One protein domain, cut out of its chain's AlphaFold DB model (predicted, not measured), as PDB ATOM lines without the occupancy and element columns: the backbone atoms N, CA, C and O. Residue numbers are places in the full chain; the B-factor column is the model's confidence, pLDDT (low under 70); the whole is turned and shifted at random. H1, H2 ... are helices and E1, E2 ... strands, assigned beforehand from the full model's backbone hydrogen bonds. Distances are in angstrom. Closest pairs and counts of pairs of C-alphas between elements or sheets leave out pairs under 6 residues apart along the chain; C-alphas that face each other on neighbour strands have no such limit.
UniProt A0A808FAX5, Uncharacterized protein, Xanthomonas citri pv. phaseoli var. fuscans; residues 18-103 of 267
ATOM      1  N   ARG A  18     155.049 146.109 250.513       51.19
ATOM      2  CA  ARG A  18     154.632 147.190 249.631       51.19
ATOM      3  C   ARG A  18     154.484 148.419 250.511       51.19
ATOM      4  O   ARG A  18     153.527 148.504 251.276       51.19
ATOM      5  N   ILE A  19     155.432 149.348 250.446       49.88
ATOM      6  CA  ILE A  19     155.250 150.648 251.099       49.88
ATOM      7  C   ILE A  19     154.327 151.457 250.196       49.88
ATOM      8  O   ILE A  19     154.677 151.767 249.057       49.88
ATOM      9  N   GLN A  20     153.136 151.779 250.690       46.59
ATOM     10  CA  GLN A  20     152.256 152.737 250.038       46.59
ATOM     11  C   GLN A  20     152.757 154.138 250.396       46.59
ATOM     12  O   GLN A  20     152.451 154.667 251.461       46.59
ATOM     13  N   ILE A  21     153.579 154.723 249.527       52.06
ATOM     14  CA  ILE A  21     154.042 156.101 249.701       52.06
ATOM     15  C   ILE A  21     152.903 157.014 249.235       52.06
ATOM     16  O   ILE A  21     152.586 157.071 248.045       52.06
ATOM     17  N   GLY A  22     152.235 157.669 250.185       38.09
ATOM     18  CA  GLY A  22     151.164 158.618 249.902       38.09
ATOM     19  C   GLY A  22     151.730 159.947 249.413       38.09
ATOM     20  O   GLY A  22     152.194 160.747 250.217       38.09
ATOM     21  N   PHE A  23     151.665 160.196 248.106       44.09
ATOM     22  CA  PHE A  23     151.732 161.550 247.557       44.09
ATOM     23  C   PHE A  23     150.306 162.083 247.367       44.09
ATOM     24  O   PHE A  23     149.409 161.295 247.041       44.09
ATOM     25  N   PRO A  24     150.060 163.397 247.528       41.38
ATOM     26  CA  PRO A  24     148.744 163.967 247.263       41.38
ATOM     27  C   PRO A  24     148.373 163.710 245.794       41.38
ATOM     28  O   PRO A  24     148.993 164.242 244.877       41.38
ATOM     29  N   GLY A  25     147.393 162.828 245.578       49.28
ATOM     30  CA  GLY A  25     146.822 162.502 244.268       49.28
ATOM     31  C   GLY A  25     147.346 161.245 243.558       49.28
ATOM     32  O   GLY A  25     146.751 160.873 242.548       49.28
ATOM     33  N   ARG A  26     148.404 160.562 244.035       44.44
ATOM     34  CA  ARG A  26     148.895 159.294 243.438       44.44
ATOM     35  C   ARG A  26     149.527 158.375 244.488       44.44
ATOM     36  O   ARG A  26     150.522 158.734 245.110       44.44
ATOM     37  N   SER A  27     148.981 157.170 244.656       43.09
ATOM     38  CA  SER A  27     149.601 156.094 245.433       43.09
ATOM     39  C   SER A  27     150.454 155.221 244.513       43.09
ATOM     40  O   SER A  27     149.951 154.614 243.569       43.09
ATOM     41  N   PHE A  28     151.756 155.142 244.781       48.56
ATOM     42  CA  PHE A  28     152.632 154.189 244.103       48.56
ATOM     43  C   PHE A  28     152.821 152.969 244.998       48.56
ATOM     44  O   PHE A  28     153.271 153.080 246.138       48.56
ATOM     45  N   VAL A  29     152.464 151.796 244.478       51.91
ATOM     46  CA  VAL A  29     152.809 150.519 245.100       51.91
ATOM     47  C   VAL A  29     154.209 150.163 244.618       51.91
ATOM     48  O   VAL A  29     154.372 149.640 243.518       51.91
ATOM     49  N   VAL A  30     155.227 150.484 245.416       58.34
ATOM     50  CA  VAL A  30     156.603 150.081 245.112       58.34
ATOM     51  C   VAL A  30     156.863 148.742 245.785       58.34
ATOM     52  O   VAL A  30     156.782 148.619 247.008       58.34
ATOM     53  N   ASP A  31     157.159 147.727 244.979       71.69
ATOM     54  CA  ASP A  31     157.747 146.498 245.494       71.69
ATOM     55  C   ASP A  31     159.185 146.796 245.935       71.69
ATOM     56  O   ASP A  31     160.061 147.065 245.106       71.69
ATOM     57  N   LEU A  32     159.423 146.777 247.249       71.12
ATOM     58  CA  LEU A  32     160.734 147.062 247.830       71.12
ATOM     59  C   LEU A  32     161.814 146.130 247.286       71.12
ATOM     60  O   LEU A  32     162.945 146.567 247.079       71.12
ATOM     61  N   GLN A  33     161.479 144.868 247.013       72.62
ATOM     62  CA  GLN A  33     162.446 143.917 246.479       72.62
ATOM     63  C   GLN A  33     162.915 144.337 245.081       72.62
ATOM     64  O   GLN A  33     164.117 144.340 244.814       72.62
ATOM     65  N   SER A  34     161.986 144.742 244.214       76.19
ATOM     66  CA  SER A  34     162.285 145.257 242.873       76.19
ATOM     67  C   SER A  34     163.011 146.610 242.900       76.19
ATOM     68  O   SER A  34     163.902 146.858 242.086       76.19
ATOM     69  N   TYR A  35     162.684 147.483 243.858       79.00
ATOM     70  CA  TYR A  35     163.375 148.761 244.042       79.00
ATOM     71  C   TYR A  35     164.842 148.564 244.449       79.00
ATOM     72  O   TYR A  35     165.750 149.075 243.788       79.00
ATOM     73  N   PHE A  36     165.091 147.765 245.491       78.50
ATOM     74  CA  PHE A  36     166.450 147.491 245.951       78.50
ATOM     75  C   PHE A  36     167.243 146.647 244.954       78.50
ATOM     76  O   PHE A  36     168.433 146.900 244.789       78.50
ATOM     77  N   SER A  37     166.620 145.697 244.246       78.50
ATOM     78  CA  SER A  37     167.321 144.918 243.217       78.50
ATOM     79  C   SER A  37     167.804 145.798 242.061       78.50
ATOM     80  O   SER A  37     168.918 145.601 241.582       78.50
ATOM     81  N   SER A  38     167.022 146.805 241.660       83.62
ATOM     82  CA  SER A  38     167.399 147.773 240.624       83.62
ATOM     83  C   SER A  38     168.561 148.670 241.070       83.62
ATOM     84  O   SER A  38     169.547 148.821 240.342       83.62
ATOM     85  N   LEU A  39     168.494 149.210 242.294       84.06
ATOM     86  CA  LEU A  39     169.576 150.018 242.872       84.06
ATOM     87  C   LEU A  39     170.877 149.220 243.016       84.06
ATOM     88  O   LEU A  39     171.941 149.685 242.606       84.06
ATOM     89  N   VAL A  40     170.783 148.000 243.550       87.19
ATOM     90  CA  VAL A  40     171.915 147.076 243.678       87.19
ATOM     91  C   VAL A  40     172.434 146.661 242.303       87.19
ATOM     92  O   VAL A  40     173.640 146.577 242.125       87.19
ATOM     93  N   GLY A  41     171.577 146.440 241.304       86.00
ATOM     94  CA  GLY A  41     171.997 146.026 239.961       86.00
ATOM     95  C   GLY A  41     172.899 147.045 239.262       86.00
ATOM     96  O   GLY A  41     173.913 146.669 238.667       86.00
ATOM     97  N   ARG A  42     172.585 148.341 239.388       87.00
ATOM     98  CA  ARG A  42     173.432 149.421 238.851       87.00
ATOM     99  C   ARG A  42     174.792 149.457 239.542       87.00
ATOM    100  O   ARG A  42     175.818 149.342 238.879       87.00
ATOM    101  N   ALA A  43     174.789 149.519 240.871       86.44
ATOM    102  CA  ALA A  43     176.017 149.559 241.656       86.44
ATOM    103  C   ALA A  43     176.866 148.280 241.486       86.44
ATOM    104  O   ALA A  43     178.094 148.341 241.455       86.44
ATOM    105  N   ALA A  44     176.236 147.115 241.299       85.81
ATOM    106  CA  ALA A  44     176.931 145.848 241.078       85.81
ATOM    107  C   ALA A  44     177.663 145.847 239.736       85.81
ATOM    108  O   ALA A  44     178.803 145.394 239.664       85.81
ATOM    109  N   THR A  45     177.043 146.402 238.692       86.19
ATOM    110  CA  THR A  45     177.670 146.538 237.371       86.19
ATOM    111  C   THR A  45     178.963 147.349 237.463       86.19
ATOM    112  O   THR A  45     179.997 146.922 236.951       86.19
ATOM    113  N   ASP A  46     178.939 148.479 238.169       87.62
ATOM    114  CA  ASP A  46     180.125 149.322 238.348       87.62
ATOM    115  C   ASP A  46     181.175 148.669 239.257       87.62
ATOM    116  O   ASP A  46     182.377 148.785 239.008       87.62
ATOM    117  N   TYR A  47     180.736 147.940 240.286       86.19
ATOM    118  CA  TYR A  47     181.624 147.205 241.179       86.19
ATOM    119  C   TYR A  47     182.371 146.077 240.456       86.19
ATOM    120  O   TYR A  47     183.589 145.969 240.601       86.19
ATOM    121  N   PHE A  48     181.677 145.255 239.664       85.69
ATOM    122  CA  PHE A  48     182.288 144.134 238.941       85.69
ATOM    123  C   PHE A  48     183.146 144.583 237.757       85.69
ATOM    124  O   PHE A  48     184.155 143.944 237.486       85.69
ATOM    125  N   LYS A  49     182.833 145.719 237.117       85.75
ATOM    126  CA  LYS A  49     183.739 146.343 236.134       85.75
ATOM    127  C   LYS A  49     185.081 146.742 236.749       85.75
ATOM    128  O   LYS A  49     186.110 146.629 236.098       85.75
ATOM    129  N   LYS A  50     185.078 147.212 238.002       86.12
ATOM    130  CA  LYS A  50     186.305 147.568 238.739       86.12
ATOM    131  C   LYS A  50     187.019 146.345 239.326       86.12
ATOM    132  O   LYS A  50     188.229 146.388 239.514       86.12
ATOM    133  N   ASN A  51     186.281 145.273 239.617       82.38
ATOM    134  CA  ASN A  51     186.768 144.049 240.259       82.38
ATOM    135  C   ASN A  51     186.473 142.824 239.383       82.38
ATOM    136  O   ASN A  51     185.723 141.931 239.773       82.38
ATOM    137  N   GLU A  52     187.048 142.793 238.183       79.25
ATOM    138  CA  GLU A  52     186.790 141.731 237.198       79.25
ATOM    139  C   GLU A  52     187.388 140.373 237.617       79.25
ATOM    140  O   GLU A  52     186.937 139.306 237.196       79.25
ATOM    141  N   LYS A  53     188.400 140.405 238.488       84.12
ATOM    142  CA  LYS A  53     189.133 139.232 238.970       84.12
ATOM    143  C   LYS A  53     188.941 139.046 240.467       84.12
ATOM    144  O   LYS A  53     188.682 139.991 241.211       84.12
ATOM    145  N   MET A  54     189.111 137.806 240.908       82.19
ATOM    146  CA  MET A  54     189.264 137.488 242.323       82.19
ATOM    147  C   MET A  54     190.546 138.136 242.878       82.19
ATOM    148  O   MET A  54     191.468 138.413 242.109       82.19
ATOM    149  N   PRO A  55     190.658 138.353 244.202       78.19
ATOM    150  CA  PRO A  55     191.850 138.972 244.791       78.19
ATOM    151  C   PRO A  55     193.156 138.190 244.579       78.19
ATOM    152  O   PRO A  55     194.231 138.754 244.736       78.19
ATOM    153  N   ASP A  56     193.084 136.914 244.191       74.19
ATOM    154  CA  ASP A  56     194.237 136.100 243.786       74.19
ATOM    155  C   ASP A  56     194.553 136.177 242.278       74.19
ATOM    156  O   ASP A  56     195.374 135.412 241.777       74.19
ATOM    157  N   GLY A  57     193.878 137.062 241.538       78.38
ATOM    158  CA  GLY A  57     194.045 137.260 240.098       78.38
ATOM    159  C   GLY A  57     193.317 136.242 239.216       78.38
ATOM    160  O   GLY A  57     193.353 136.371 237.991       78.38
ATOM    161  N   SER A  58     192.644 135.247 239.803       78.12
ATOM    162  CA  SER A  58     191.874 134.251 239.051       78.12
ATOM    163  C   SER A  58     190.563 134.830 238.490       78.12
ATOM    164  O   SER A  58     190.046 135.825 239.017       78.12
ATOM    165  N   PRO A  59     190.010 134.246 237.408       79.19
ATOM    166  CA  PRO A  59     188.744 134.702 236.852       79.19
ATOM    167  C   PRO A  59     187.603 134.510 237.855       79.19
ATOM    168  O   PRO A  59     187.528 133.500 238.559       79.19
ATOM    169  N   MET A  60     186.694 135.483 237.898       81.06
ATOM    170  CA  MET A  60     185.526 135.413 238.766       81.06
ATOM    171  C   MET A  60     184.573 134.292 238.317       81.06
ATOM    172  O   MET A  60     184.251 134.204 237.129       81.06
ATOM    173  N   PRO A  61     184.076 133.437 239.234       78.69
ATOM    174  CA  PRO A  61     183.105 132.412 238.874       78.69
ATOM    175  C   PRO A  61     181.801 133.028 238.327       78.69
ATOM    176  O   PRO A  61     181.287 133.967 238.942       78.69
ATOM    177  N   PRO A  62     181.191 132.476 237.255       76.44
ATOM    178  CA  PRO A  62     179.981 133.044 236.642       76.44
ATOM    179  C   PRO A  62     178.798 133.191 237.610       76.44
ATOM    180  O   PRO A  62     178.018 134.135 237.538       76.44
ATOM    181  N   TRP A  63     178.684 132.274 238.569       77.44
ATOM    182  CA  TRP A  63     177.628 132.271 239.582       77.44
ATOM    183  C   TRP A  63     177.859 133.279 240.722       77.44
ATOM    184  O   TRP A  63     176.947 133.536 241.514       77.44
ATOM    185  N   MET A  64     179.067 133.843 240.847       84.12
ATOM    186  CA  MET A  64     179.431 134.714 241.967       84.12
ATOM    187  C   MET A  64     178.666 136.034 241.918       84.12
ATOM    188  O   MET A  64     178.150 136.470 242.946       84.12
ATOM    189  N   GLN A  65     178.528 136.625 240.729       85.06
ATOM    190  CA  GLN A  65     177.802 137.883 240.546       85.06
ATOM    191  C   GLN A  65     176.358 137.762 241.040       85.06
ATOM    192  O   GLN A  65     175.931 138.534 241.900       85.06
ATOM    193  N   SER A  66     175.643 136.722 240.606       85.12
ATOM    194  CA  SER A  66     174.263 136.456 241.024       85.12
ATOM    195  C   SER A  66     174.133 136.256 242.537       85.12
ATOM    196  O   SER A  66     173.204 136.780 243.158       85.12
ATOM    197  N   ARG A  67     175.080 135.545 243.172       85.31
ATOM    198  CA  ARG A  67     175.080 135.355 244.634       85.31
ATOM    199  C   ARG A  67     175.339 136.653 245.395       85.31
ATOM    200  O   ARG A  67     174.643 136.923 246.376       85.31
ATOM    201  N   VAL A  68     176.309 137.452 244.953       88.19
ATOM    202  CA  VAL A  68     176.620 138.756 245.559       88.19
ATOM    203  C   VAL A  68     175.427 139.694 245.422       88.19
ATOM    204  O   VAL A  68     175.028 140.286 246.418       88.19
ATOM    205  N   MET A  69     174.790 139.759 244.249       87.38
ATOM    206  CA  MET A  69     173.583 140.563 244.039       87.38
ATOM    207  C   MET A  69     172.446 140.126 244.965       87.38
ATOM    208  O   MET A  69     171.885 140.950 245.680       87.38
ATOM    209  N   ALA A  70     172.141 138.828 245.038       85.56
ATOM    210  CA  ALA A  70     171.079 138.323 245.911       85.56
ATOM    211  C   ALA A  70     171.350 138.582 247.407       85.56
ATOM    212  O   ALA A  70     170.410 138.763 248.188       85.56
ATOM    213  N   LYS A  71     172.620 138.569 247.830       87.44
ATOM    214  CA  LYS A  71     173.026 138.875 249.211       87.44
ATOM    215  C   LYS A  71     172.988 140.383 249.475       87.44
ATOM    216  O   LYS A  71     172.443 140.789 250.497       87.44
ATOM    217  N   ALA A  72     173.459 141.201 248.536       87.81
ATOM    218  CA  ALA A  72     173.439 142.658 248.624       87.81
ATOM    219  C   ALA A  72     172.010 143.213 248.648       87.81
ATOM    220  O   ALA A  72     171.711 144.051 249.490       87.81
ATOM    221  N   THR A  73     171.091 142.684 247.833       85.00
ATOM    222  CA  THR A  73     169.666 143.055 247.883       85.00
ATOM    223  C   THR A  73     169.060 142.748 249.250       85.00
ATOM    224  O   THR A  73     168.385 143.593 249.832       85.00
ATOM    225  N   ARG A  74     169.357 141.574 249.828       84.94
ATOM    226  CA  ARG A  74     168.912 141.227 251.190       84.94
ATOM    227  C   ARG A  74     169.502 142.154 252.254       84.94
ATOM    228  O   ARG A  74     168.805 142.503 253.202       84.94
ATOM    229  N   MET A  75     170.768 142.545 252.113       86.44
ATOM    230  CA  MET A  75     171.419 143.497 253.019       86.44
ATOM    231  C   MET A  75     170.806 144.896 252.899       86.44
ATOM    232  O   MET A  75     170.495 145.496 253.922       86.44
ATOM    233  N   ALA A  76     170.547 145.370 251.680       82.88
ATOM    234  CA  ALA A  76     169.899 146.653 251.423       82.88
ATOM    235  C   ALA A  76     168.466 146.694 251.980       82.88
ATOM    236  O   ALA A  76     168.073 147.682 252.582       82.88
ATOM    237  N   MET A  77     167.708 145.597 251.887       81.31
ATOM    238  CA  MET A  77     166.380 145.510 252.512       81.31
ATOM    239  C   MET A  77     166.435 145.569 254.047       81.31
ATOM    240  O   MET A  77     165.526 146.110 254.669       81.31
ATOM    241  N   ARG A  78     167.480 145.008 254.673       81.88
ATOM    242  CA  ARG A  78     167.664 145.042 256.138       81.88
ATOM    243  C   ARG A  78     168.176 146.390 256.641       81.88
ATOM    244  O   ARG A  78     167.851 146.779 257.756       81.88
ATOM    245  N   ALA A  79     168.977 147.076 255.833       82.62
ATOM    246  CA  ALA A  79     169.550 148.381 256.133       82.62
ATOM    247  C   ALA A  79     169.257 149.353 254.975       82.62
ATOM    248  O   ALA A  79     170.166 149.695 254.218       82.62
ATOM    249  N   PRO A  80     168.002 149.819 254.829       75.56
ATOM    250  CA  PRO A  80     167.565 150.612 253.675       75.56
ATOM    251  C   PRO A  80     168.256 151.977 253.562       75.56
ATOM    252  O   PRO A  80     168.258 152.572 252.489       75.56
ATOM    253  N   MET A  81     168.855 152.460 254.655       76.81
ATOM    254  CA  MET A  81     169.607 153.719 254.709       76.81
ATOM    255  C   MET A  81     171.091 153.553 254.337       76.81
ATOM    256  O   MET A  81     171.797 154.547 254.188       76.81
ATOM    257  N   ALA A  82     171.590 152.318 254.212       78.19
ATOM    258  CA  ALA A  82     172.961 152.062 253.782       78.19
ATOM    259  C   ALA A  82     173.089 152.253 252.264       78.19
ATOM    260  O   ALA A  82     172.179 151.916 251.503       78.19
ATOM    261  N   SER A  83     174.229 152.773 251.800       85.25
ATOM    262  CA  SER A  83     174.433 152.967 250.362       85.25
ATOM    263  C   SER A  83     174.485 151.614 249.629       85.25
ATOM    264  O   SER A  83     175.083 150.663 250.155       85.25
ATOM    265  N   PRO A  84     173.932 151.503 248.405       82.00
ATOM    266  CA  PRO A  84     174.005 150.272 247.614       82.00
ATOM    267  C   PRO A  84     175.442 149.769 247.411       82.00
ATOM    268  O   PRO A  84     175.691 148.567 247.497       82.00
ATOM    269  N   ASP A  85     176.401 150.685 247.246       84.75
ATOM    270  CA  ASP A  85     177.827 150.362 247.120       84.75
ATOM    271  C   ASP A  85     178.385 149.679 248.374       84.75
ATOM    272  O   ASP A  85     179.127 148.696 248.284       84.75
ATOM    273  N   SER A  86     178.005 150.165 249.562       86.62
ATOM    274  CA  SER A  86     178.421 149.557 250.828       86.62
ATOM    275  C   SER A  86     177.825 148.158 250.999       86.62
ATOM    276  O   SER A  86     178.530 147.240 251.426       86.62
ATOM    277  N   ALA A  87     176.569 147.966 250.581       86.19
ATOM    278  CA  ALA A  87     175.895 146.674 250.617       86.19
ATOM    279  C   ALA A  87     176.554 145.662 249.667       86.19
ATOM    280  O   ALA A  87     176.742 144.507 250.047       86.19
ATOM    281  N   ILE A  88     176.967 146.081 248.466       88.06
ATOM    282  CA  ILE A  88     177.665 145.209 247.509       88.06
ATOM    283  C   ILE A  88     179.058 144.849 248.000       88.06
ATOM    284  O   ILE A  88     179.421 143.677 247.955       88.06
ATOM    285  N   LYS A  89     179.824 145.813 248.519       88.38
ATOM    286  CA  LYS A  89     181.155 145.540 249.075       88.38
ATOM    287  C   LYS A  89     181.076 144.565 250.255       88.38
ATOM    288  O   LYS A  89     181.836 143.600 250.314       88.38
ATOM    289  N   ALA A  90     180.126 144.772 251.167       87.62
ATOM    290  CA  ALA A  90     179.891 143.866 252.289       87.62
ATOM    291  C   ALA A  90     179.428 142.475 251.821       87.62
ATOM    292  O   ALA A  90     179.928 141.456 252.304       87.62
ATOM    293  N   ALA A  91     178.518 142.419 250.846       87.12
ATOM    294  CA  ALA A  91     178.057 141.171 250.255       87.12
ATOM    295  C   ALA A  91     179.191 140.422 249.551       87.12
ATOM    296  O   ALA A  91     179.291 139.211 249.718       87.12
ATOM    297  N   PHE A  92     180.058 141.121 248.818       87.31
ATOM    298  CA  PHE A  92     181.214 140.539 248.146       87.31
ATOM    299  C   PHE A  92     182.177 139.915 249.152       87.31
ATOM    300  O   PHE A  92     182.454 138.724 249.050       87.31
ATOM    301  N   ASN A  93     182.595 140.669 250.174       86.88
ATOM    302  CA  ASN A  93     183.478 140.161 251.225       86.88
ATOM    303  C   ASN A  93     182.879 138.936 251.922       86.88
ATOM    304  O   ASN A  93     183.576 137.963 252.197       86.88
ATOM    305  N   SER A  94     181.568 138.966 252.174       85.69
ATOM    306  CA  SER A  94     180.877 137.864 252.830       85.69
ATOM    307  C   SER A  94     180.662 136.657 251.913       85.69
ATOM    308  O   SER A  94     180.653 135.534 252.388       85.69
ATOM    309  N   VAL A  95     180.455 136.835 250.606       84.94
ATOM    310  CA  VAL A  95     180.436 135.700 249.667       84.94
ATOM    311  C   VAL A  95     181.837 135.124 249.537       84.94
ATOM    312  O   VAL A  95     181.978 133.911 249.566       84.94
ATOM    313  N   GLN A  96     182.862 135.973 249.454       83.31
ATOM    314  CA  GLN A  96     184.260 135.571 249.355       83.31
ATOM    315  C   GLN A  96     184.727 134.778 250.584       83.31
ATOM    316  O   GLN A  96     185.425 133.778 250.428       83.31
ATOM    317  N   SER A  97     184.327 135.176 251.798       81.50
ATOM    318  CA  SER A  97     184.633 134.417 253.017       81.50
ATOM    319  C   SER A  97     184.024 133.017 253.008       81.50
ATOM    320  O   SER A  97     184.589 132.108 253.615       81.50
ATOM    321  N   ASP A  98     182.909 132.847 252.294       81.69
ATOM    322  CA  ASP A  98     182.187 131.584 252.130       81.69
ATOM    323  C   ASP A  98     182.742 130.749 250.957       81.69
ATOM    324  O   ASP A  98     182.136 129.752 250.562       81.69
ATOM    325  N   LEU A  99     183.885 131.137 250.375       82.38
ATOM    326  CA  LEU A  99     184.550 130.394 249.307       82.38
ATOM    327  C   LEU A  99     185.710 129.555 249.819       82.38
ATOM    328  O   LEU A  99     186.420 129.897 250.766       82.38
ATOM    329  N   ALA A 100     185.946 128.462 249.113       81.94
ATOM    330  CA  ALA A 100     187.163 127.693 249.216       81.94
ATOM    331  C   ALA A 100     187.813 127.580 247.843       81.94
ATOM    332  O   ALA A 100     187.146 127.539 246.810       81.94
ATOM    333  N   LYS A 101     189.139 127.524 247.843       80.88
ATOM    334  CA  LYS A 101     189.923 127.237 246.652       80.88
ATOM    335  C   LYS A 101     190.217 125.748 246.651       80.88
ATOM    336  O   LYS A 101     190.975 125.287 247.499       80.88
ATOM    337  N   VAL A 102     189.599 125.025 245.722       76.50
ATOM    338  CA  VAL A 102     189.757 123.581 245.541       76.50
ATOM    339  C   VAL A 102     190.389 123.349 244.180       76.50
ATOM    340  O   VAL A 102     189.851 123.754 243.153       76.50
ATOM    341  N   ASN A 103     191.578 122.753 244.192       75.56
ATOM    342  CA  ASN A 103     192.402 122.497 243.011       75.56
ATOM    343  C   ASN A 103     192.523 123.707 242.051       75.56
ATOM    344  O   ASN A 103     192.364 123.599 240.841       75.56
TER     345      ASN A 103
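AT A GLANCE: This is residues 18 to 103 of the 267 residues of an uncharacterized protein of Xanthomonas citri pv. phaseoli var. fuscans (UniProt A0A808FAX5). What shape? It is a rod with a thin antiparallel hairpin, E1 and E2, at one end, three crossed helices in the middle and E3 beyond. Which parts? The printed part has 86 residues, mixed in class, with E1 E2 H1 H2 H3 E3 in order. It is loose, with radius of gyration of the C-alphas 15.6 A and spans 60 by 21 by 19 A.

IN THESE COORDINATES: Which strands? E1 is residues 18 to 23, from C-alpha 18 (154.632, 147.190, 249.631); E2 is 26 to 31; E3 is 99 to 102, to C-alpha 102 (189.757, 123.581, 245.541). Which helices? H1 is residues 32 to 50, 27.1 A long; H2 is 62 to 78; H3 is 84 to 97.

HOW THE PARTS SIT: What pairs? In hairpin E1 and E2, N 26 and O 23 are within hydrogen-bond range, 3.3 A. What touches? H2 touches H3 at a steep tilt of 55 degrees, closest C-alphas Ala 72 and Ile 88, 5.1 A; H1 touches both. Every O i to N i+4 pair is within range in H1 and H3, 12 of 13 in H2.

THE WHOLE: Any cut? The printed part has no cut; link H1 to H2 is long. Low confidence? Residues 18 to 30 have pLDDT under 70.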